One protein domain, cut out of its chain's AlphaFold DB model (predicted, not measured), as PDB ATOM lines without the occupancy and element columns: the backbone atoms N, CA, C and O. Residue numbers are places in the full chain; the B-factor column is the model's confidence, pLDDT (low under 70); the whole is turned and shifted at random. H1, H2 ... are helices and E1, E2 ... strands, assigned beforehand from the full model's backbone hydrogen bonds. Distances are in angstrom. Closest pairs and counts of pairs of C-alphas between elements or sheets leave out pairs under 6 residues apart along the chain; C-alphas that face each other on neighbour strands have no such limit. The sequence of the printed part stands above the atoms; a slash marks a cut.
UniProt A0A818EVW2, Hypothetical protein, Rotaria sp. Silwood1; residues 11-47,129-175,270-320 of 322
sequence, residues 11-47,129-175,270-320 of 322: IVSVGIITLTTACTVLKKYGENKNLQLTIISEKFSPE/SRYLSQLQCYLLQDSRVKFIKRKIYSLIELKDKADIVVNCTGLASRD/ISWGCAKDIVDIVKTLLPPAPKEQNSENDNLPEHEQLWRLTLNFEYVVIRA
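AT A GLANCE: This is residues 11 to 47, 129 to 175 and 270 to 320 of the 322 residues of the protein "Hypothetical protein" of Rotaria sp. Silwood1 (UniProt A0A818EVW2). A five-stranded sheet forms a wall, with H1 and the longer H5 packed over one face and crossing each other at 56 degrees, while H2, H3 and H4 only graze the sheet. Beyond H5 a long unnamed stretch swings away from this body, and residues 287 to 305 stick out as a wide free arm. The printed part has 135 residues with six named helices and five named strands in the order E1 H1 E2 H2 E3 H3 E4 H4 H5 H6 E5. The sheet runs E3 E2 E1 E4 E5 and is mixed: E3, E2, E1 and E4 are parallel, and E5 is antiparallel to E4. The class is mixed, helices and strands; the whole is compact, with a radius of gyration of the C-alphas of 15.3 A and spans of 44 by 33 by 32 A.

IN THESE COORDINATES: The sheet holds E3, residues 145 to 149, 13.6 A long; E2, residues 36 to 41, 16.5 A; E1, residues 11 to 15, 13.5 A; E4, residues 164 to 168, 12.9 A; and E5, residues 317 to 319, 6.7 A. E1 begins at C-alpha 11 at (130.200, 95.460, 139.528), and E5 ends at C-alpha 319 at (130.688, 91.183, 130.655). H1 is residues 18 to 28, 15.0 A, and H5 is residues 270 to 285, 22.9 A, from C-alpha 270 at (138.490, 113.557, 131.216). H2 is residues 129 to 139, 15.2 A; H3, residues 155 to 158, 5.5 A; H4, residues 170 to 175, 10.3 A; and H6, residues 302 to 308, 11.1 A.

HOW THE PARTS SIT: E3 and E5 are the edge strands, and from edge to edge the strands' lines turn by 70 degrees. Between E3 and E2, N 39 and O 146 are 2.8 A apart; between E2 and E1, N 38 and O 11 are 2.9 A apart; between E1 and E4, N 166 and O 12 are 2.8 A apart. Between E4 and E5, N 165 and O 318 are 3.0 A apart, and the strands' directions differ by 163 degrees. E1, H1 and E2 form a strand-helix-strand unit, two parallel neighbour strands joined through a helix, with a right-handed crossover. E3, H3 and E4 form a split one, also right-handed, with E2 and E1 between its strands. H1 and H5 lie on the same face of the sheet, making two layers, helices on one face of a sheet. H1, at a height over the sheet of 9.3 A, is over E1 and only just over E2, where 3 of its C-alphas fall. H5, at a height of 9.5 A, is over E4 and E5, and runs along the strands, at 17 degrees to E4 on the local plane. H1 and H5 touch at a steep tilt of 56 degrees, the same way, closest at the C-alphas of Thr 21 and Ala 275, 4.1 A apart. H2 touches H1, closest at the C-alphas of Leu 135 and Leu 19, 6.4 A apart, at a tilt of 36 degrees, only just steep. H6 is not on the sheet and only just touches H5, with 3 pairs of C-alphas within 8 A; the closest are those of Trp 307 and Gly 273, 5.9 A apart. H2 and H5 are apart. Every O i to N i+4 pair is within hydrogen-bond range in H1, H2 and H5, against 0 of 2 in H4 and 1 of 3 in H6, whose O i to N i+3 pairs are within range in 3 of 3 and 2 of 4; H3 is too short for an O i to N i+4 pair.

THE WHOLE: The C-alphas farthest apart, of Glu 47 and Gln 293, are 45.6 A apart. Residues 48 to 128 are not printed, with 8.7 A between C-alphas 47 and 129; residues 176 to 269 are not printed, with 23.8 A between C-alphas 175 and 270. The link from H5 to H6 is long, with 16 residues. The mean pLDDT of the printed part is 70.9, and residues 11 to 16, 270 and 286 to 320 are under 70.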
ATOM      1  N   ILE A  11     129.235  94.776 140.399       64.31
ATOM      2  CA  ILE A  11     130.200  95.460 139.528       64.31
ATOM      3  C   ILE A  11     131.542  95.488 140.262       64.31
ATOM      4  O   ILE A  11     131.620  95.987 141.387       64.31
ATOM      5  N   VAL A  12     132.600  94.978 139.628       69.12
ATOM      6  CA  VAL A  12     133.979  95.145 140.114       69.12
ATOM      7  C   VAL A  12     134.693  96.187 139.268       69.12
ATOM      8  O   VAL A  12     134.671  96.112 138.042       69.12
ATOM      9  N   SER A  13     135.365  97.140 139.915       62.56
ATOM     10  CA  SER A  13     136.254  98.080 139.232       62.56
ATOM     11  C   SER A  13     137.607  98.162 139.933       62.56
ATOM     12  O   SER A  13     137.693  98.043 141.157       62.56
ATOM     13  N   VAL A  14     138.662  98.309 139.129       60.12
ATOM     14  CA  VAL A  14     140.054  98.176 139.570       60.12
ATOM     15  C   VAL A  14     140.885  99.327 139.015       60.12
ATOM     16  O   VAL A  14     140.983  99.454 137.799       60.12
ATOM     17  N   GLY A  15     141.510 100.135 139.878       61.69
ATOM     18  CA  GLY A  15     142.393 101.241 139.484       61.69
ATOM     19  C   GLY A  15     141.891 102.636 139.870       61.69
ATOM     20  O   GLY A  15     141.317 102.815 140.942       61.69
ATOM     21  N   ILE A  16     142.186 103.647 139.038       57.72
ATOM     22  CA  ILE A  16     142.111 105.067 139.448       57.72
ATOM     23  C   ILE A  16     140.864 105.815 138.953       57.72
ATOM     24  O   ILE A  16     140.213 106.508 139.733       57.72
ATOM     25  N   ILE A  17     140.476 105.622 137.686       71.94
ATOM     26  CA  ILE A  17     139.222 106.170 137.119       71.94
ATOM     27  C   ILE A  17     137.998 105.524 137.805       71.94
ATOM     28  O   ILE A  17     136.917 106.102 137.860       71.94
ATOM     29  N   THR A  18     138.209 104.380 138.460       79.38
ATOM     30  CA  THR A  18     137.260 103.684 139.330       79.38
ATOM     31  C   THR A  18     136.472 104.588 140.277       79.38
ATOM     32  O   THR A  18     135.283 104.343 140.436       79.38
ATOM     33  N   LEU A  19     137.059 105.624 140.895       85.56
ATOM     34  CA  LEU A  19     136.305 106.453 141.853       85.56
ATOM     35  C   LEU A  19     135.260 107.355 141.172       85.56
ATOM     36  O   LEU A  19     134.153 107.489 141.688       85.56
ATOM     37  N   THR A  20     135.560 107.934 140.004       84.94
ATOM     38  CA  THR A  20     134.566 108.714 139.245       84.94
ATOM     39  C   THR A  20     133.539 107.787 138.597       84.94
ATOM     40  O   THR A  20     132.340 108.048 138.695       84.94
ATOM     41  N   THR A  21     133.969 106.647 138.040       85.06
ATOM     42  CA  THR A  21     133.070 105.595 137.531       85.06
ATOM     43  C   THR A  21     132.105 105.102 138.606       85.06
ATOM     44  O   THR A  21     130.910 104.992 138.346       85.06
ATOM     45  N   ALA A  22     132.591 104.858 139.824       87.12
ATOM     46  CA  ALA A  22     131.783 104.425 140.957       87.12
ATOM     47  C   ALA A  22     130.677 105.431 141.299       87.12
ATOM     48  O   ALA A  22     129.508 105.054 141.402       87.12
ATOM     49  N   CYS A  23     131.024 106.716 141.397       86.75
ATOM     50  CA  CYS A  23     130.052 107.781 141.634       86.75
ATOM     51  C   CYS A  23     129.006 107.873 140.511       86.75
ATOM     52  O   CYS A  23     127.818 108.002 140.801       86.75
ATOM     53  N   THR A  24     129.405 107.766 139.239       86.19
ATOM     54  CA  THR A  24     128.461 107.828 138.104       86.19
ATOM     55  C   THR A  24     127.552 106.595 138.043       86.19
ATOM     56  O   THR A  24     126.354 106.740 137.796       86.19
ATOM     57  N   VAL A  25     128.071 105.397 138.344       85.25
ATOM     58  CA  VAL A  25     127.275 104.162 138.487       85.25
ATOM     59  C   VAL A  25     126.217 104.326 139.582       85.25
ATOM     60  O   VAL A  25     125.048 104.033 139.338       85.25
ATOM     61  N   LEU A  26     126.584 104.847 140.757       84.56
ATOM     62  CA  LEU A  26     125.634 105.076 141.854       84.56
ATOM     63  C   LEU A  26     124.641 106.213 141.553       84.56
ATOM     64  O   LEU A  26     123.467 106.068 141.881       84.56
ATOM     65  N   LYS A  27     125.052 107.297 140.867       84.81
ATOM     66  CA  LYS A  27     124.133 108.356 140.386       84.81
ATOM     67  C   LYS A  27     123.107 107.784 139.400       84.81
ATOM     68  O   LYS A  27     121.941 108.158 139.467       84.81
ATOM     69  N   LYS A  28     123.514 106.886 138.490       83.56
ATOM     70  CA  LYS A  28     122.638 106.368 137.419       83.56
ATOM     71  C   LYS A  28     121.782 105.162 137.820       83.56
ATOM     72  O   LYS A  28     120.684 105.020 137.294       83.56
ATOM     73  N   TYR A  29     122.252 104.326 138.744       80.56
ATOM     74  CA  TYR A  29     121.555 103.120 139.215       80.56
ATOM     75  C   TYR A  29     121.176 103.196 140.703       80.56
ATOM     76  O   TYR A  29     121.003 102.171 141.361       80.56
ATOM     77  N   GLY A  30     121.035 104.412 141.242       78.06
ATOM     78  CA  GLY A  30     120.843 104.673 142.670       78.06
ATOM     79  C   GLY A  30     119.636 103.971 143.295       78.06
ATOM     80  O   GLY A  30     119.720 103.550 144.445       78.06
ATOM     81  N   GLU A  31     118.563 103.748 142.537       80.44
ATOM     82  CA  GLU A  31     117.351 103.059 143.009       80.44
ATOM     83  C   GLU A  31     117.491 101.526 143.067       80.44
ATOM     84  O   GLU A  31     116.726 100.847 143.758       80.44
ATOM     85  N   ASN A  32     118.493 100.955 142.390       80.19
ATOM     86  CA  ASN A  32     118.724  99.515 142.377       80.19
ATOM     87  C   ASN A  32     119.288  99.039 143.728       80.19
ATOM     88  O   ASN A  32     120.494  99.084 143.984       80.19
ATOM     89  N   LYS A  33     118.405  98.521 144.586       79.75
ATOM     90  CA  LYS A  33     118.752  97.952 145.901       79.75
ATOM     91  C   LYS A  33     119.544  96.636 145.828       79.75
ATOM     92  O   LYS A  33     120.110  96.233 146.836       79.75
ATOM     93  N   ASN A  34     119.586  95.976 144.666       80.94
ATOM     94  CA  ASN A  34     120.359  94.745 144.457       80.94
ATOM     95  C   ASN A  34     121.787  95.007 143.953       80.94
ATOM     96  O   ASN A  34     122.594  94.081 143.947       80.94
ATOM     97  N   LEU A  35     122.099  96.240 143.536       84.25
ATOM     98  CA  LEU A  35     123.449  96.645 143.150       84.25
ATOM     99  C   LEU A  35     124.390  96.565 144.357       84.25
ATOM    100  O   LEU A  35     124.101  97.122 145.412       84.25
ATOM    101  N   GLN A  36     125.553  95.958 144.168       87.38
ATOM    102  CA  GLN A  36     126.747  96.144 144.983       87.38
ATOM    103  C   GLN A  36     127.924  96.490 144.072       87.38
ATOM    104  O   GLN A  36     128.029  96.046 142.923       87.38
ATOM    105  N   LEU A  37     128.818  97.314 144.603       88.94
ATOM    106  CA  LEU A  37     129.949  97.875 143.884       88.94
ATOM    107  C   LEU A  37     131.221  97.580 144.674       88.94
ATOM    108  O   LEU A  37     131.425  98.108 145.764       88.94
ATOM    109  N   THR A  38     132.073  96.713 144.134       89.88
ATOM    110  CA  THR A  38     133.301  96.281 144.808       89.88
ATOM    111  C   THR A  38     134.517  96.878 144.112       89.88
ATOM    112  O   THR A  38     134.882  96.502 142.999       89.88
ATOM    113  N   ILE A  39     135.156  97.824 144.787       89.94
ATOM    114  CA  ILE A  39     136.360  98.513 144.341       89.94
ATOM    115  C   ILE A  39     137.566  97.741 144.877       89.94
ATOM    116  O   ILE A  39     137.758  97.640 146.091       89.94
ATOM    117  N   ILE A  40     138.383  97.187 143.982       89.19
ATOM    118  CA  ILE A  40     139.576  96.413 144.345       89.19
ATOM    119  C   ILE A  40     140.811  97.152 143.838       89.19
ATOM    120  O   ILE A  40     140.846  97.565 142.686       89.19
ATOM    121  N   SER A  41     141.835  97.328 144.668       88.12
ATOM    122  CA  SER A  41     143.108  97.897 144.212       88.12
ATOM    123  C   SER A  41     144.267  97.448 145.090       88.12
ATOM    124  O   SER A  41     144.110  97.254 146.291       88.12
ATOM    125  N   GLU A  42     145.461  97.337 144.516       87.50
ATOM    126  CA  GLU A  42     146.701  97.143 145.275       87.50
ATOM    127  C   GLU A  42     147.030  98.366 146.149       87.50
ATOM    128  O   GLU A  42     147.553  98.223 147.255       87.50
ATOM    129  N   LYS A  43     146.684  99.568 145.666       86.31
ATOM    130  CA  LYS A  43     146.974 100.863 146.297       86.31
ATOM    131  C   LYS A  43     145.758 101.791 146.235       86.31
ATOM    132  O   LYS A  43     145.056 101.828 145.224       86.31
ATOM    133  N   PHE A  44     145.539 102.559 147.296       86.56
ATOM    134  CA  PHE A  44     144.533 103.626 147.379       86.56
ATOM    135  C   PHE A  44     145.224 104.949 147.728       86.56
ATOM    136  O   PHE A  44     146.417 104.938 148.018       86.56
ATOM    137  N   SER A  45     144.507 106.077 147.689       83.31
ATOM    138  CA  SER A  45     145.055 107.374 148.125       83.31
ATOM    139  C   SER A  45     145.636 107.255 149.548       83.31
ATOM    140  O   SER A  45     144.959 106.680 150.407       83.31
ATOM    141  N   PRO A  46     146.863 107.742 149.832       81.88
ATOM    142  CA  PRO A  46     147.710 108.606 148.998       81.88
ATOM    143  C   PRO A  46     148.825 107.871 148.203       81.88
ATOM    144  O   PRO A  46     149.853 108.464 147.883       81.88
ATOM    145  N   GLU A  47     148.691 106.568 147.940       82.25
ATOM    146  CA  GLU A  47     149.747 105.699 147.385       82.25
ATOM    147  C   GLU A  47     149.663 105.461 145.855       82.25
ATOM    148  O   GLU A  47     150.375 104.602 145.324       82.25
ATOM    149  N   SER A 129     145.208 113.893 145.898       76.69
ATOM    150  CA  SER A 129     145.065 113.032 147.090       76.69
ATOM    151  C   SER A 129     143.895 113.430 147.986       76.69
ATOM    152  O   SER A 129     143.160 112.575 148.475       76.69
ATOM    153  N   ARG A 130     143.656 114.736 148.161       77.06
ATOM    154  CA  ARG A 130     142.522 115.239 148.950       77.06
ATOM    155  C   ARG A 130     141.191 114.907 148.273       77.06
ATOM    156  O   ARG A 130     140.247 114.505 148.944       77.06
ATOM    157  N   TYR A 131     141.140 115.029 146.950       79.81
ATOM    158  CA  TYR A 131     139.972 114.751 146.121       79.81
ATOM    159  C   TYR A 131     139.642 113.254 146.021       79.81
ATOM    160  O   TYR A 131     138.492 112.875 146.219       79.81
ATOM    161  N   LEU A 132     140.638 112.394 145.789       83.31
ATOM    162  CA  LEU A 132     140.477 110.937 145.779       83.31
ATOM    163  C   LEU A 132     140.005 110.436 147.147       83.31
ATOM    164  O   LEU A 132     139.052 109.665 147.212       83.31
ATOM    165  N   SER A 133     140.597 110.935 148.238       83.75
ATOM    166  CA  SER A 133     140.137 110.619 149.594       83.75
ATOM    167  C   SER A 133     138.709 111.112 149.851       83.75
ATOM    168  O   SER A 133     137.920 110.387 150.447       83.75
ATOM    169  N   GLN A 134     138.324 112.293 149.353       82.50
ATOM    170  CA  GLN A 134     136.942 112.785 149.446       82.50
ATOM    171  C   GLN A 134     135.950 111.920 148.650       82.50
ATOM    172  O   GLN A 134     134.887 111.598 149.181       82.50
ATOM    173  N   LEU A 135     136.293 111.487 147.430       84.94
ATOM    174  CA  LEU A 135     135.473 110.540 146.661       84.94
ATOM    175  C   LEU A 135     135.356 109.190 147.380       84.94
ATOM    176  O   LEU A 135     134.263 108.644 147.467       84.94
ATOM    177  N   GLN A 136     136.450 108.669 147.941       87.56
ATOM    178  CA  GLN A 136     136.437 107.425 148.712       87.56
ATOM    179  C   GLN A 136     135.562 107.543 149.971       87.56
ATOM    180  O   GLN A 136     134.748 106.658 150.224       87.56
ATOM    181  N   CYS A 137     135.660 108.642 150.725       86.50
ATOM    182  CA  CYS A 137     134.797 108.902 151.879       86.50
ATOM    183  C   CYS A 137     133.316 109.042 151.498       86.50
ATOM    184  O   CYS A 137     132.472 108.530 152.223       86.50
ATOM    185  N   TYR A 138     132.999 109.693 150.374       87.50
ATOM    186  CA  TYR A 138     131.631 109.783 149.850       87.50
ATOM    187  C   TYR A 138     131.085 108.402 149.460       87.50
ATOM    188  O   TYR A 138     130.002 108.017 149.888       87.50
ATOM    189  N   LEU A 139     131.866 107.614 148.717       89.00
ATOM    190  CA  LEU A 139     131.492 106.263 148.298       89.00
ATOM    191  C   LEU A 139     131.267 105.314 149.487       89.00
ATOM    192  O   LEU A 139     130.360 104.492 149.440       89.00
ATOM    193  N   LEU A 140     132.040 105.456 150.567       90.25
ATOM    194  CA  LEU A 140     131.878 104.684 151.807       90.25
ATOM    195  C   LEU A 140     130.596 105.013 152.602       90.25
ATOM    196  O   LEU A 140     130.305 104.311 153.568       90.25
ATOM    197  N   GLN A 141     129.825 106.044 152.225       89.56
ATOM    198  CA  GLN A 141     128.521 106.336 152.842       89.56
ATOM    199  C   GLN A 141     127.392 105.445 152.294       89.56
ATOM    200  O   GLN A 141     126.366 105.293 152.959       89.56
ATOM    201  N   ASP A 142     127.564 104.842 151.114       91.06
ATOM    202  CA  ASP A 142     126.591 103.917 150.528       91.06
ATOM    203  C   ASP A 142     126.949 102.468 150.895       91.06
ATOM    204  O   ASP A 142     128.001 101.946 150.520       91.06
ATOM    205  N   SER A 143     126.051 101.788 151.613       90.31
ATOM    206  CA  SER A 143     126.248 100.416 152.109       90.31
ATOM    207  C   SER A 143     126.387  99.353 151.009       90.31
ATOM    208  O   SER A 143     126.762  98.212 151.296       90.31
ATOM    209  N   ARG A 144     126.120  99.713 149.748       90.19
ATOM    210  CA  ARG A 144     126.364  98.879 148.563       90.19
ATOM    211  C   ARG A 144     127.830  98.867 148.131       90.19
ATOM    212  O   ARG A 144     128.208  97.991 147.351       90.19
ATOM    213  N   VAL A 145     128.648  99.812 148.597       91.38
ATOM    214  CA  VAL A 145     130.050  99.954 148.183       91.38
ATOM    215  C   VAL A 145     130.988  99.221 149.136       91.38
ATOM    216  O   VAL A 145     130.880  99.318 150.357       91.38
ATOM    217  N   LYS A 146     131.958  98.499 148.572       90.94
ATOM    218  CA  LYS A 146     133.008  97.784 149.310       90.94
ATOM    219  C   LYS A 146     134.370  98.105 148.713       90.94
ATOM    220  O   LYS A 146     134.540  98.033 147.501       90.94
ATOM    221  N   PHE A 147     135.344  98.410 149.565       90.38
ATOM    222  CA  PHE A 147     136.739  98.627 149.176       90.38
ATOM    223  C   PHE A 147     137.599  97.450 149.646       90.38
ATOM    224  O   PHE A 147     137.490  97.021 150.793       90.38
ATOM    225  N   ILE A 148     138.463  96.930 148.771       90.19
ATOM    226  CA  ILE A 148     139.345  95.790 149.053       90.19
ATOM    227  C   ILE A 148     140.774  96.147 148.625       90.19
ATOM    228  O   ILE A 148     141.044  96.298 147.431       90.19
ATOM    229  N   LYS A 149     141.709  96.251 149.583       90.88
ATOM    230  CA  LYS A 149     143.139  96.441 149.276       90.88
ATOM    231  C   LYS A 149     143.767  95.089 148.918       90.88
ATOM    232  O   LYS A 149     144.105  94.305 149.800       90.88
ATOM    233  N   ARG A 150     143.853  94.785 147.619       89.06
ATOM    234  CA  ARG A 150     144.353  93.516 147.064       89.06
ATOM    235  C   ARG A 150     144.836  93.711 145.625       89.06
ATOM    236  O   ARG A 150     144.133  94.312 144.818       89.06
ATOM    237  N   LYS A 151     146.003  93.157 145.286       88.19
ATOM    238  CA  LYS A 151     146.473  93.059 143.894       88.19
ATOM    239  C   LYS A 151     145.657  92.000 143.138       88.19
ATOM    240  O   LYS A 151     145.380  90.935 143.693       88.19
ATOM    241  N   ILE A 152     145.286  92.302 141.896       86.69
ATOM    242  CA  ILE A 152     144.762  91.333 140.925       86.69
ATOM    243  C   ILE A 152     145.915  90.968 139.988       86.69
ATOM    244  O   ILE A 152     146.592  91.864 139.487       86.69
ATOM    245  N   TYR A 153     146.130  89.676 139.761       86.12
ATOM    246  CA  TYR A 153     147.095  89.138 138.800       86.12
ATOM    247  C   TYR A 153     146.410  88.669 137.512       86.12
ATOM    248  O   TYR A 153     147.028  88.684 136.453       86.12
ATOM    249  N   SER A 154     145.134  88.271 137.571       83.62
ATOM    250  CA  SER A 154     144.341  87.961 136.377       83.62
ATOM    251  C   SER A 154     142.849  88.221 136.583       83.62
ATOM    252  O   SER A 154     142.293  87.964 137.651       83.62
ATOM    253  N   LEU A 155     142.161  88.670 135.528       82.44
ATOM    254  CA  LEU A 155     140.707  88.868 135.546       82.44
ATOM    255  C   LEU A 155     139.923  87.564 135.788       82.44
ATOM    256  O   LEU A 155     138.794  87.625 136.276       82.44
ATOM    257  N   ILE A 156     140.524  86.388 135.545       83.75
ATOM    258  CA  ILE A 156     139.911  85.087 135.868       83.75
ATOM    259  C   ILE A 156     139.627  84.936 137.372       83.75
ATOM    260  O   ILE A 156     138.688  84.247 137.758       83.75
ATOM    261  N   GLU A 157     140.364  85.642 138.239       82.25
ATOM    262  CA  GLU A 157     140.106  85.671 139.683       82.25
ATOM    263  C   GLU A 157     138.741  86.267 140.047       82.25
ATOM    264  O   GLU A 157     138.265  86.054 141.166       82.25
ATOM    265  N   LEU A 158     138.148  87.055 139.147       83.50
ATOM    266  CA  LEU A 158     136.870  87.744 139.322       83.50
ATOM    267  C   LEU A 158     135.699  86.963 138.704       83.50
ATOM    268  O   LEU A 158     134.544  87.352 138.898       83.50
ATOM    269  N   LYS A 159     135.985  85.838 138.026       76.75
ATOM    270  CA  LYS A 159     134.977  84.871 137.583       76.75
ATOM    271  C   LYS A 159     134.096  84.456 138.769       76.75
ATOM    272  O   LYS A 159     134.577  84.337 139.898       76.75
ATOM    273  N   ASP A 160     132.797  84.315 138.507       78.12
ATOM    274  CA  ASP A 160     131.740  83.931 139.456       78.12
ATOM    275  C   ASP A 160     131.547  84.885 140.659       78.12
ATOM    276  O   ASP A 160     130.671  84.671 141.496       78.12
ATOM    277  N   LYS A 161     132.326  85.977 140.738       79.69
ATOM    278  CA  LYS A 161     132.271  86.998 141.801       79.69
ATOM    279  C   LYS A 161     131.716  88.334 141.313       79.69
ATOM    280  O   LYS A 161     131.247  89.114 142.138       79.69
ATOM    281  N   ALA A 162     131.764  88.601 140.011       81.69
ATOM    282  CA  ALA A 162     131.250  89.809 139.370       81.69
ATOM    283  C   ALA A 162     130.357  89.446 138.176       81.69
ATOM    284  O   ALA A 162     130.653  88.482 137.476       81.69
ATOM    285  N   ASP A 163     129.314  90.236 137.911       82.56
ATOM    286  CA  ASP A 163     128.537  90.153 136.661       82.56
ATOM    287  C   ASP A 163     129.185  91.008 135.550       82.56
ATOM    288  O   ASP A 163     129.062  90.722 134.355       82.56
ATOM    289  N   ILE A 164     129.877  92.083 135.946       84.75
ATOM    290  CA  ILE A 164     130.590  93.016 135.064       84.75
ATOM    291  C   ILE A 164     131.907  93.422 135.734       84.75
ATOM    292  O   ILE A 164     131.926  93.798 136.911       84.75
ATOM    293  N   VAL A 165     133.000  93.400 134.966       85.06
ATOM    294  CA  VAL A 165     134.308  93.911 135.392       85.06
ATOM    295  C   VAL A 165     134.689  95.123 134.544       85.06
ATOM    296  O   VAL A 165     134.740  95.056 133.315       85.06
ATOM    297  N   VAL A 166     134.986  96.233 135.219       85.38
ATOM    298  CA  VAL A 166     135.448  97.490 134.627       85.38
ATOM    299  C   VAL A 166     136.937  97.662 134.930       85.38
ATOM    300  O   VAL A 166     137.315  98.037 136.045       85.38
ATOM    301  N   ASN A 167     137.793  97.396 133.943       84.12
ATOM    302  CA  ASN A 167     139.233  97.590 134.090       84.12
ATOM    303  C   ASN A 167     139.603  99.084 133.977       84.12
ATOM    304  O   ASN A 167     139.443  99.693 132.922       84.12
ATOM    305  N   CYS A 168     140.143  99.666 135.051       82.31
ATOM    306  CA  CYS A 168     140.676 101.033 135.099       82.31
ATOM    307  C   CYS A 168     142.134 101.063 135.608       82.31
ATOM    308  O   CYS A 168     142.582 102.085 136.141       82.31
ATOM    309  N   THR A 169     142.868  99.946 135.490       79.94
ATOM    310  CA  THR A 169     144.168  99.723 136.164       79.94
ATOM    311  C   THR A 169     145.323 100.582 135.643       79.94
ATOM    312  O   THR A 169     146.402 100.595 136.237       79.94
ATOM    313  N   GLY A 170     145.100 101.345 134.573       78.88
ATOM    314  CA  GLY A 170     146.099 102.228 133.988       78.88
ATOM    315  C   GLY A 170     147.292 101.426 133.481       78.88
ATOM    316  O   GLY A 170     147.115 100.504 132.695       78.88
ATOM    317  N   LEU A 171     148.497 101.750 133.959       75.75
ATOM    318  CA  LEU A 171     149.737 101.084 133.542       75.75
ATOM    319  C   LEU A 171     149.694  99.551 133.682       75.75
ATOM    320  O   LEU A 171     150.238  98.853 132.831       75.75
ATOM    321  N   ALA A 172     149.012  99.024 134.704       81.69
ATOM    322  CA  ALA A 172     148.935  97.582 134.945       81.69
ATOM    323  C   ALA A 172     148.007  96.825 133.968       81.69
ATOM    324  O   ALA A 172     148.038  95.597 133.957       81.69
ATOM    325  N   SER A 173     147.255  97.504 133.086       81.81
ATOM    326  CA  SER A 173     146.562  96.837 131.966       81.81
ATOM    327  C   SER A 173     147.540  96.132 131.017       81.81
ATOM    328  O   SER A 173     147.171  95.129 130.407       81.81
ATOM    329  N   ARG A 174     148.791  96.605 130.928       79.50
ATOM    330  CA  ARG A 174     149.856  95.960 130.147       79.50
ATOM    331  C   ARG A 174     150.055  94.505 130.576       79.50
ATOM    332  O   ARG A 174     150.050  93.616 129.732       79.50
ATOM    333  N   ASP A 175     150.148  94.275 131.881       82.50
ATOM    334  CA  ASP A 175     150.380  92.947 132.456       82.50
ATOM    335  C   ASP A 175     149.067  92.161 132.627       82.50
ATOM    336  O   ASP A 175     149.035  90.946 132.448       82.50
ATOM    337  N   ILE A 270     139.581 114.269 131.902       69.31
ATOM    338  CA  ILE A 270     138.490 113.557 131.216       69.31
ATOM    339  C   ILE A 270     137.753 112.552 132.117       69.31
ATOM    340  O   ILE A 270     136.732 112.013 131.707       69.31
ATOM    341  N   SER A 271     138.223 112.327 133.349       74.88
ATOM    342  CA  SER A 271     137.796 111.231 134.243       74.88
ATOM    343  C   SER A 271     136.282 111.097 134.488       74.88
ATOM    344  O   SER A 271     135.810 109.985 134.733       74.88
ATOM    345  N   TRP A 272     135.509 112.185 134.401       78.50
ATOM    346  CA  TRP A 272     134.040 112.162 134.491       78.50
ATOM    347  C   TRP A 272     133.333 111.864 133.163       78.50
ATOM    348  O   TRP A 272     132.284 111.223 133.177       78.50
ATOM    349  N   GLY A 273     133.921 112.265 132.031       74.12
ATOM    350  CA  GLY A 273     133.495 111.819 130.702       74.12
ATOM    351  C   GLY A 273     133.712 110.314 130.566       74.12
ATOM    352  O   GLY A 273     132.751 109.581 130.366       74.12
ATOM    353  N   CYS A 274     134.920 109.833 130.883       76.25
ATOM    354  CA  CYS A 274     135.232 108.401 130.913       76.25
ATOM    355  C   CYS A 274     134.264 107.596 131.788       76.25
ATOM    356  O   CYS A 274     133.796 106.526 131.408       76.25
ATOM    357  N   ALA A 275     133.933 108.121 132.970       81.62
ATOM    358  CA  ALA A 275     132.969 107.507 133.876       81.62
ATOM    359  C   ALA A 275     131.546 107.424 133.294       81.62
ATOM    360  O   ALA A 275     130.803 106.515 133.661       81.62
ATOM    361  N   LYS A 276     131.164 108.355 132.411       79.62
ATOM    362  CA  LYS A 276     129.882 108.355 131.697       79.62
ATOM    363  C   LYS A 276     129.895 107.365 130.536       79.62
ATOM    364  O   LYS A 276     129.015 106.512 130.495       79.62
ATOM    365  N   ASP A 277     130.931 107.401 129.697       81.62
ATOM    366  CA  ASP A 277     131.132 106.458 128.588       81.62
ATOM    367  C   ASP A 277     131.052 104.999 129.092       81.62
ATOM    368  O   ASP A 277     130.318 104.170 128.556       81.62
ATOM    369  N   ILE A 278     131.736 104.700 130.206       82.19
ATOM    370  CA  ILE A 278     131.705 103.386 130.865       82.19
ATOM    371  C   ILE A 278     130.299 103.029 131.376       82.19
ATOM    372  O   ILE A 278     129.900 101.868 131.280       82.19
ATOM    373  N   VAL A 279     129.535 103.982 131.920       81.88
ATOM    374  CA  VAL A 279     128.162 103.735 132.398       81.88
ATOM    375  C   VAL A 279     127.206 103.445 131.242       81.88
ATOM    376  O   VAL A 279     126.377 102.541 131.362       81.88
ATOM    377  N   ASP A 280     127.351 104.130 130.110       82.31
ATOM    378  CA  ASP A 280     126.562 103.843 128.912       82.31
ATOM    379  C   ASP A 280     126.961 102.493 128.276       82.31
ATOM    380  O   ASP A 280     126.080 101.738 127.862       82.31
ATOM    381  N   ILE A 281     128.240 102.089 128.323       80.50
ATOM    382  CA  ILE A 281     128.657 100.714 127.979       80.50
ATOM    383  C   ILE A 281     128.015  99.697 128.938       80.50
ATOM    384  O   ILE A 281     127.385  98.742 128.481       80.50
ATOM    385  N   VAL A 282     128.098  99.906 130.258       79.44
ATOM    386  CA  VAL A 282     127.471  99.039 131.277       79.44
ATOM    387  C   VAL A 282     125.969  98.877 131.018       79.44
ATOM    388  O   VAL A 282     125.466  97.754 131.084       79.44
ATOM    389  N   LYS A 283     125.265  99.949 130.628       79.06
ATOM    390  CA  LYS A 283     123.841  99.920 130.251       79.06
ATOM    391  C   LYS A 283     123.538  98.917 129.129       79.06
ATOM    392  O   LYS A 283     122.483  98.294 129.176       79.06
ATOM    393  N   THR A 284     124.445  98.713 128.167       78.06
ATOM    394  CA  THR A 284     124.272  97.711 127.089       78.06
ATOM    395  C   THR A 284     124.486  96.261 127.549       78.06
ATOM    396  O   THR A 284     123.966  95.331 126.935       78.06
ATOM    397  N   LEU A 285     125.242  96.051 128.633       75.62
ATOM    398  CA  LEU A 285     125.574  94.725 129.169       75.62
ATOM    399  C   LEU A 285     124.544  94.222 130.195       75.62
ATOM    400  O   LEU A 285     124.470  93.015 130.463       75.62
ATOM    401  N   LEU A 286     123.746  95.126 130.759       67.75
ATOM    402  CA  LEU A 286     122.612  94.814 131.625       67.75
ATOM    403  C   LEU A 286     121.400  94.328 130.804       67.75
ATOM    404  O   LEU A 286     121.219  94.754 129.663       67.75
ATOM    405  N   PRO A 287     120.540  93.446 131.350       56.81
ATOM    406  CA  PRO A 287     119.227  93.213 130.756       56.81
ATOM    407  C   PRO A 287     118.394  94.510 130.808       56.81
ATOM    408  O   PRO A 287     118.544  95.283 131.759       56.81
ATOM    409  N   PRO A 288     117.507  94.759 129.827       49.38
ATOM    410  CA  PRO A 288     116.664  95.949 129.834       49.38
ATOM    411  C   PRO A 288     115.777  95.979 131.083       49.38
ATOM    412  O   PRO A 288     115.207  94.959 131.481       49.38
ATOM    413  N   ALA A 289     115.655  97.159 131.690       46.97
ATOM    414  CA  ALA A 289     114.736  97.381 132.798       46.97
ATOM    415  C   ALA A 289     113.275  97.133 132.358       46.97
ATOM    416  O   ALA A 289     112.950  97.297 131.174       46.97
ATOM    417  N   PRO A 290     112.367  96.772 133.287       42.38
ATOM    418  CA  PRO A 290     110.932  96.913 133.054       42.38
ATOM    419  C   PRO A 290     110.633  98.339 132.579       42.38
ATOM    420  O   PRO A 290     111.258  99.278 133.063       42.38
ATOM    421  N   LYS A 291     109.710  98.504 131.623       38.12
ATOM    422  CA  LYS A 291     109.451  99.803 130.982       38.12
ATOM    423  C   LYS A 291     109.046 100.872 132.003       38.12
ATOM    424  O   LYS A 291     107.886 100.930 132.406       38.12
ATOM    425  N   GLU A 292     109.984 101.746 132.350       40.22
ATOM    426  CA  GLU A 292     109.683 103.061 132.908       40.22
ATOM    427  C   GLU A 292     108.827 103.837 131.893       40.22
ATOM    428  O   GLU A 292     109.019 103.726 130.678       40.22
ATOM    429  N   GLN A 293     107.829 104.578 132.374       34.28
ATOM    430  CA  GLN A 293     107.020 105.436 131.510       34.28
ATOM    431  C   GLN A 293     107.797 106.726 131.241       34.28
ATOM    432  O   GLN A 293     108.092 107.469 132.173       34.28
ATOM    433  N   ASN A 294     108.135 106.975 129.972       35.62
ATOM    434  CA  ASN A 294     108.971 108.105 129.573       35.62
ATOM    435  C   ASN A 294     108.436 109.452 130.087       35.62
ATOM    436  O   ASN A 294     107.376 109.916 129.668       35.62
ATOM    437  N   SER A 295     109.262 110.133 130.875       34.41
ATOM    438  CA  SER A 295     109.210 111.580 131.092       34.41
ATOM    439  C   SER A 295     110.611 112.188 130.932       34.41
ATOM    440  O   SER A 295     111.092 112.932 131.783       34.41
ATOM    441  N   GLU A 296     111.271 111.872 129.807       39.84
ATOM    442  CA  GLU A 296     112.550 112.472 129.388       39.84
ATOM    443  C   GLU A 296     112.395 113.968 129.040       39.84
ATOM    444  O   GLU A 296     112.508 114.387 127.891       39.84
ATOM    445  N   ASN A 297     112.192 114.801 130.060       35.06
ATOM    446  CA  ASN A 297     112.631 116.192 130.034       35.06
ATOM    447  C   ASN A 297     114.119 116.212 130.415       35.06
ATOM    448  O   ASN A 297     114.467 116.543 131.550       35.06
ATOM    449  N   ASP A 298     115.000 115.853 129.472       39.81
ATOM    450  CA  ASP A 298     116.469 115.846 129.641       39.81
ATOM    451  C   ASP A 298     117.057 117.279 129.650       39.81
ATOM    452  O   ASP A 298     118.071 117.580 129.021       39.81
ATOM    453  N   ASN A 299     116.407 118.188 130.391       40.19
ATOM    454  CA  ASN A 299     116.845 119.552 130.694       40.19
ATOM    455  C   ASN A 299     117.994 119.530 131.717       40.19
ATOM    456  O   ASN A 299     117.940 120.154 132.780       40.19
ATOM    457  N   LEU A 300     119.058 118.798 131.385       41.19
ATOM    458  CA  LEU A 300     120.340 118.898 132.064       41.19
ATOM    459  C   LEU A 300     120.838 120.347 131.945       41.19
ATOM    460  O   LEU A 300     120.868 120.879 130.829       41.19
ATOM    461  N   PRO A 301     121.251 120.996 133.051       38.06
ATOM    462  CA  PRO A 301     121.841 122.326 133.000       38.06
ATOM    463  C   PRO A 301     122.993 122.387 131.996       38.06
ATOM    464  O   PRO A 301     123.730 121.417 131.835       38.06
ATOM    465  N   GLU A 302     123.203 123.542 131.370       38.69
ATOM    466  CA  GLU A 302     124.224 123.751 130.330       38.69
ATOM    467  C   GLU A 302     125.630 123.262 130.756       38.69
ATOM    468  O   GLU A 302     126.369 122.671 129.970       38.69
ATOM    469  N   HIS A 303     125.957 123.376 132.049       40.62
ATOM    470  CA  HIS A 303     127.207 122.875 132.628       40.62
ATOM    471  C   HIS A 303     127.305 121.338 132.782       40.62
ATOM    472  O   HIS A 303     128.413 120.843 132.961       40.62
ATOM    473  N   GLU A 304     126.207 120.570 132.726       37.91
ATOM    474  CA  GLU A 304     126.227 119.098 132.591       37.91
ATOM    475  C   GLU A 304     126.205 118.644 131.108       37.91
ATOM    476  O   GLU A 304     126.547 117.497 130.814       37.91
ATOM    477  N   GLN A 305     125.890 119.530 130.152       36.50
ATOM    478  CA  GLN A 305     125.908 119.199 128.716       36.50
ATOM    479  C   GLN A 305     127.329 119.212 128.118       36.50
ATOM    480  O   GLN A 305     127.661 118.361 127.289       36.50
ATOM    481  N   LEU A 306     128.195 120.121 128.588       35.84
ATOM    482  CA  LEU A 306     129.563 120.324 128.078       35.84
ATOM    483  C   LEU A 306     130.518 119.125 128.270       35.84
ATOM    484  O   LEU A 306     131.546 119.055 127.598       35.84
ATOM    485  N   TRP A 307     130.186 118.145 129.120       36.19
ATOM    486  CA  TRP A 307     131.000 116.930 129.307       36.19
ATOM    487  C   TRP A 307     130.913 115.929 128.141       36.19
ATOM    488  O   TRP A 307     131.615 114.925 128.165       36.19
ATOM    489  N   ARG A 308     130.082 116.183 127.115       35.78
ATOM    490  CA  ARG A 308     129.936 115.333 125.911       35.78
ATOM    491  C   ARG A 308     131.121 115.399 124.922       35.78
ATOM    492  O   ARG A 308     131.021 114.837 123.840       35.78
ATOM    493  N   LEU A 309     132.222 116.078 125.260       34.06
ATOM    494  CA  LEU A 309     133.410 116.239 124.404       34.06
ATOM    495  C   LEU A 309     134.579 115.304 124.796       34.06
ATOM    496  O   LEU A 309     135.748 115.703 124.770       34.06
ATOM    497  N   THR A 310     134.273 114.059 125.165       34.03
ATOM    498  CA  THR A 310     135.239 112.950 125.150       34.03
ATOM    499  C   THR A 310     135.498 112.493 123.710       34.03
ATOM    500  O   THR A 310     134.590 112.450 122.883       34.03
ATOM    501  N   LEU A 311     136.755 112.164 123.398       30.20
ATOM    502  CA  LEU A 311     137.097 111.391 122.199       30.20
ATOM    503  C   LEU A 311     136.689 109.922 122.412       30.20
ATOM    504  O   LEU A 311     136.448 109.506 123.546       30.20
ATOM    505  N   ASN A 312     136.637 109.127 121.342       28.41
ATOM    506  CA  ASN A 312     136.362 107.691 121.439       28.41
ATOM    507  C   ASN A 312     137.544 106.958 122.097       28.41
ATOM    508  O   ASN A 312     138.470 106.524 121.418       28.41
ATOM    509  N   PHE A 313     137.507 106.812 123.420       36.78
ATOM    510  CA  PHE A 313     138.479 106.021 124.171       36.78
ATOM    511  C   PHE A 313     138.061 104.545 124.219       36.78
ATOM    512  O   PHE A 313     136.951 104.215 124.639       36.78
ATOM    513  N   GLU A 314     138.968 103.638 123.855       32.41
ATOM    514  CA  GLU A 314     138.738 102.198 124.000       32.41
ATOM    515  C   GLU A 314     138.874 101.758 125.468       32.41
ATOM    516  O   GLU A 314     139.979 101.591 125.995       32.41
ATOM    517  N   TYR A 315     137.733 101.552 126.137       43.19
ATOM    518  CA  TYR A 315     137.663 100.959 127.476       43.19
ATOM    519  C   TYR A 315     137.369  99.457 127.397       43.19
ATOM    520  O   TYR A 315     136.336  99.037 126.874       43.19
ATOM    521  N   VAL A 316     138.220  98.636 128.017       38.03
ATOM    522  CA  VAL A 316     137.986  97.191 128.155       38.03
ATOM    523  C   VAL A 316     137.007  96.931 129.310       38.03
ATOM    524  O   VAL A 316     137.401  96.661 130.448       38.03
ATOM    525  N   VAL A 317     135.707  97.036 129.016       34.22
ATOM    526  CA  VAL A 317     134.613  96.614 129.908       34.22
ATOM    527  C   VAL A 317     134.190  95.198 129.524       34.22
ATOM    528  O   VAL A 317     133.686  94.970 128.427       34.22
ATOM    529  N   ILE A 318     134.377  94.236 130.429       37.97
ATOM    530  CA  ILE A 318     134.103  92.820 130.156       37.97
ATOM    531  C   ILE A 318     132.832  92.391 130.892       37.97
ATOM    532  O   ILE A 318     132.737  92.463 132.121       37.97
ATOM    533  N   ARG A 319     131.854  91.897 130.125       34.25
ATOM    534  CA  ARG A 319     130.688  91.183 130.655       34.25
ATOM    535  C   ARG A 319     131.143  89.819 131.165       34.25
ATOM    536  O   ARG A 319     131.712  89.047 130.394       34.25
ATOM    537  N   ALA A 320     130.879  89.494 132.425       29.83
ATOM    538  CA  ALA A 320     131.315  88.224 132.990       29.83
ATOM    539  C   ALA A 320     130.433  87.061 132.500       29.83
ATOM    540  O   ALA A 320     129.406  86.723 133.088       29.83
TER     541      ALA A 320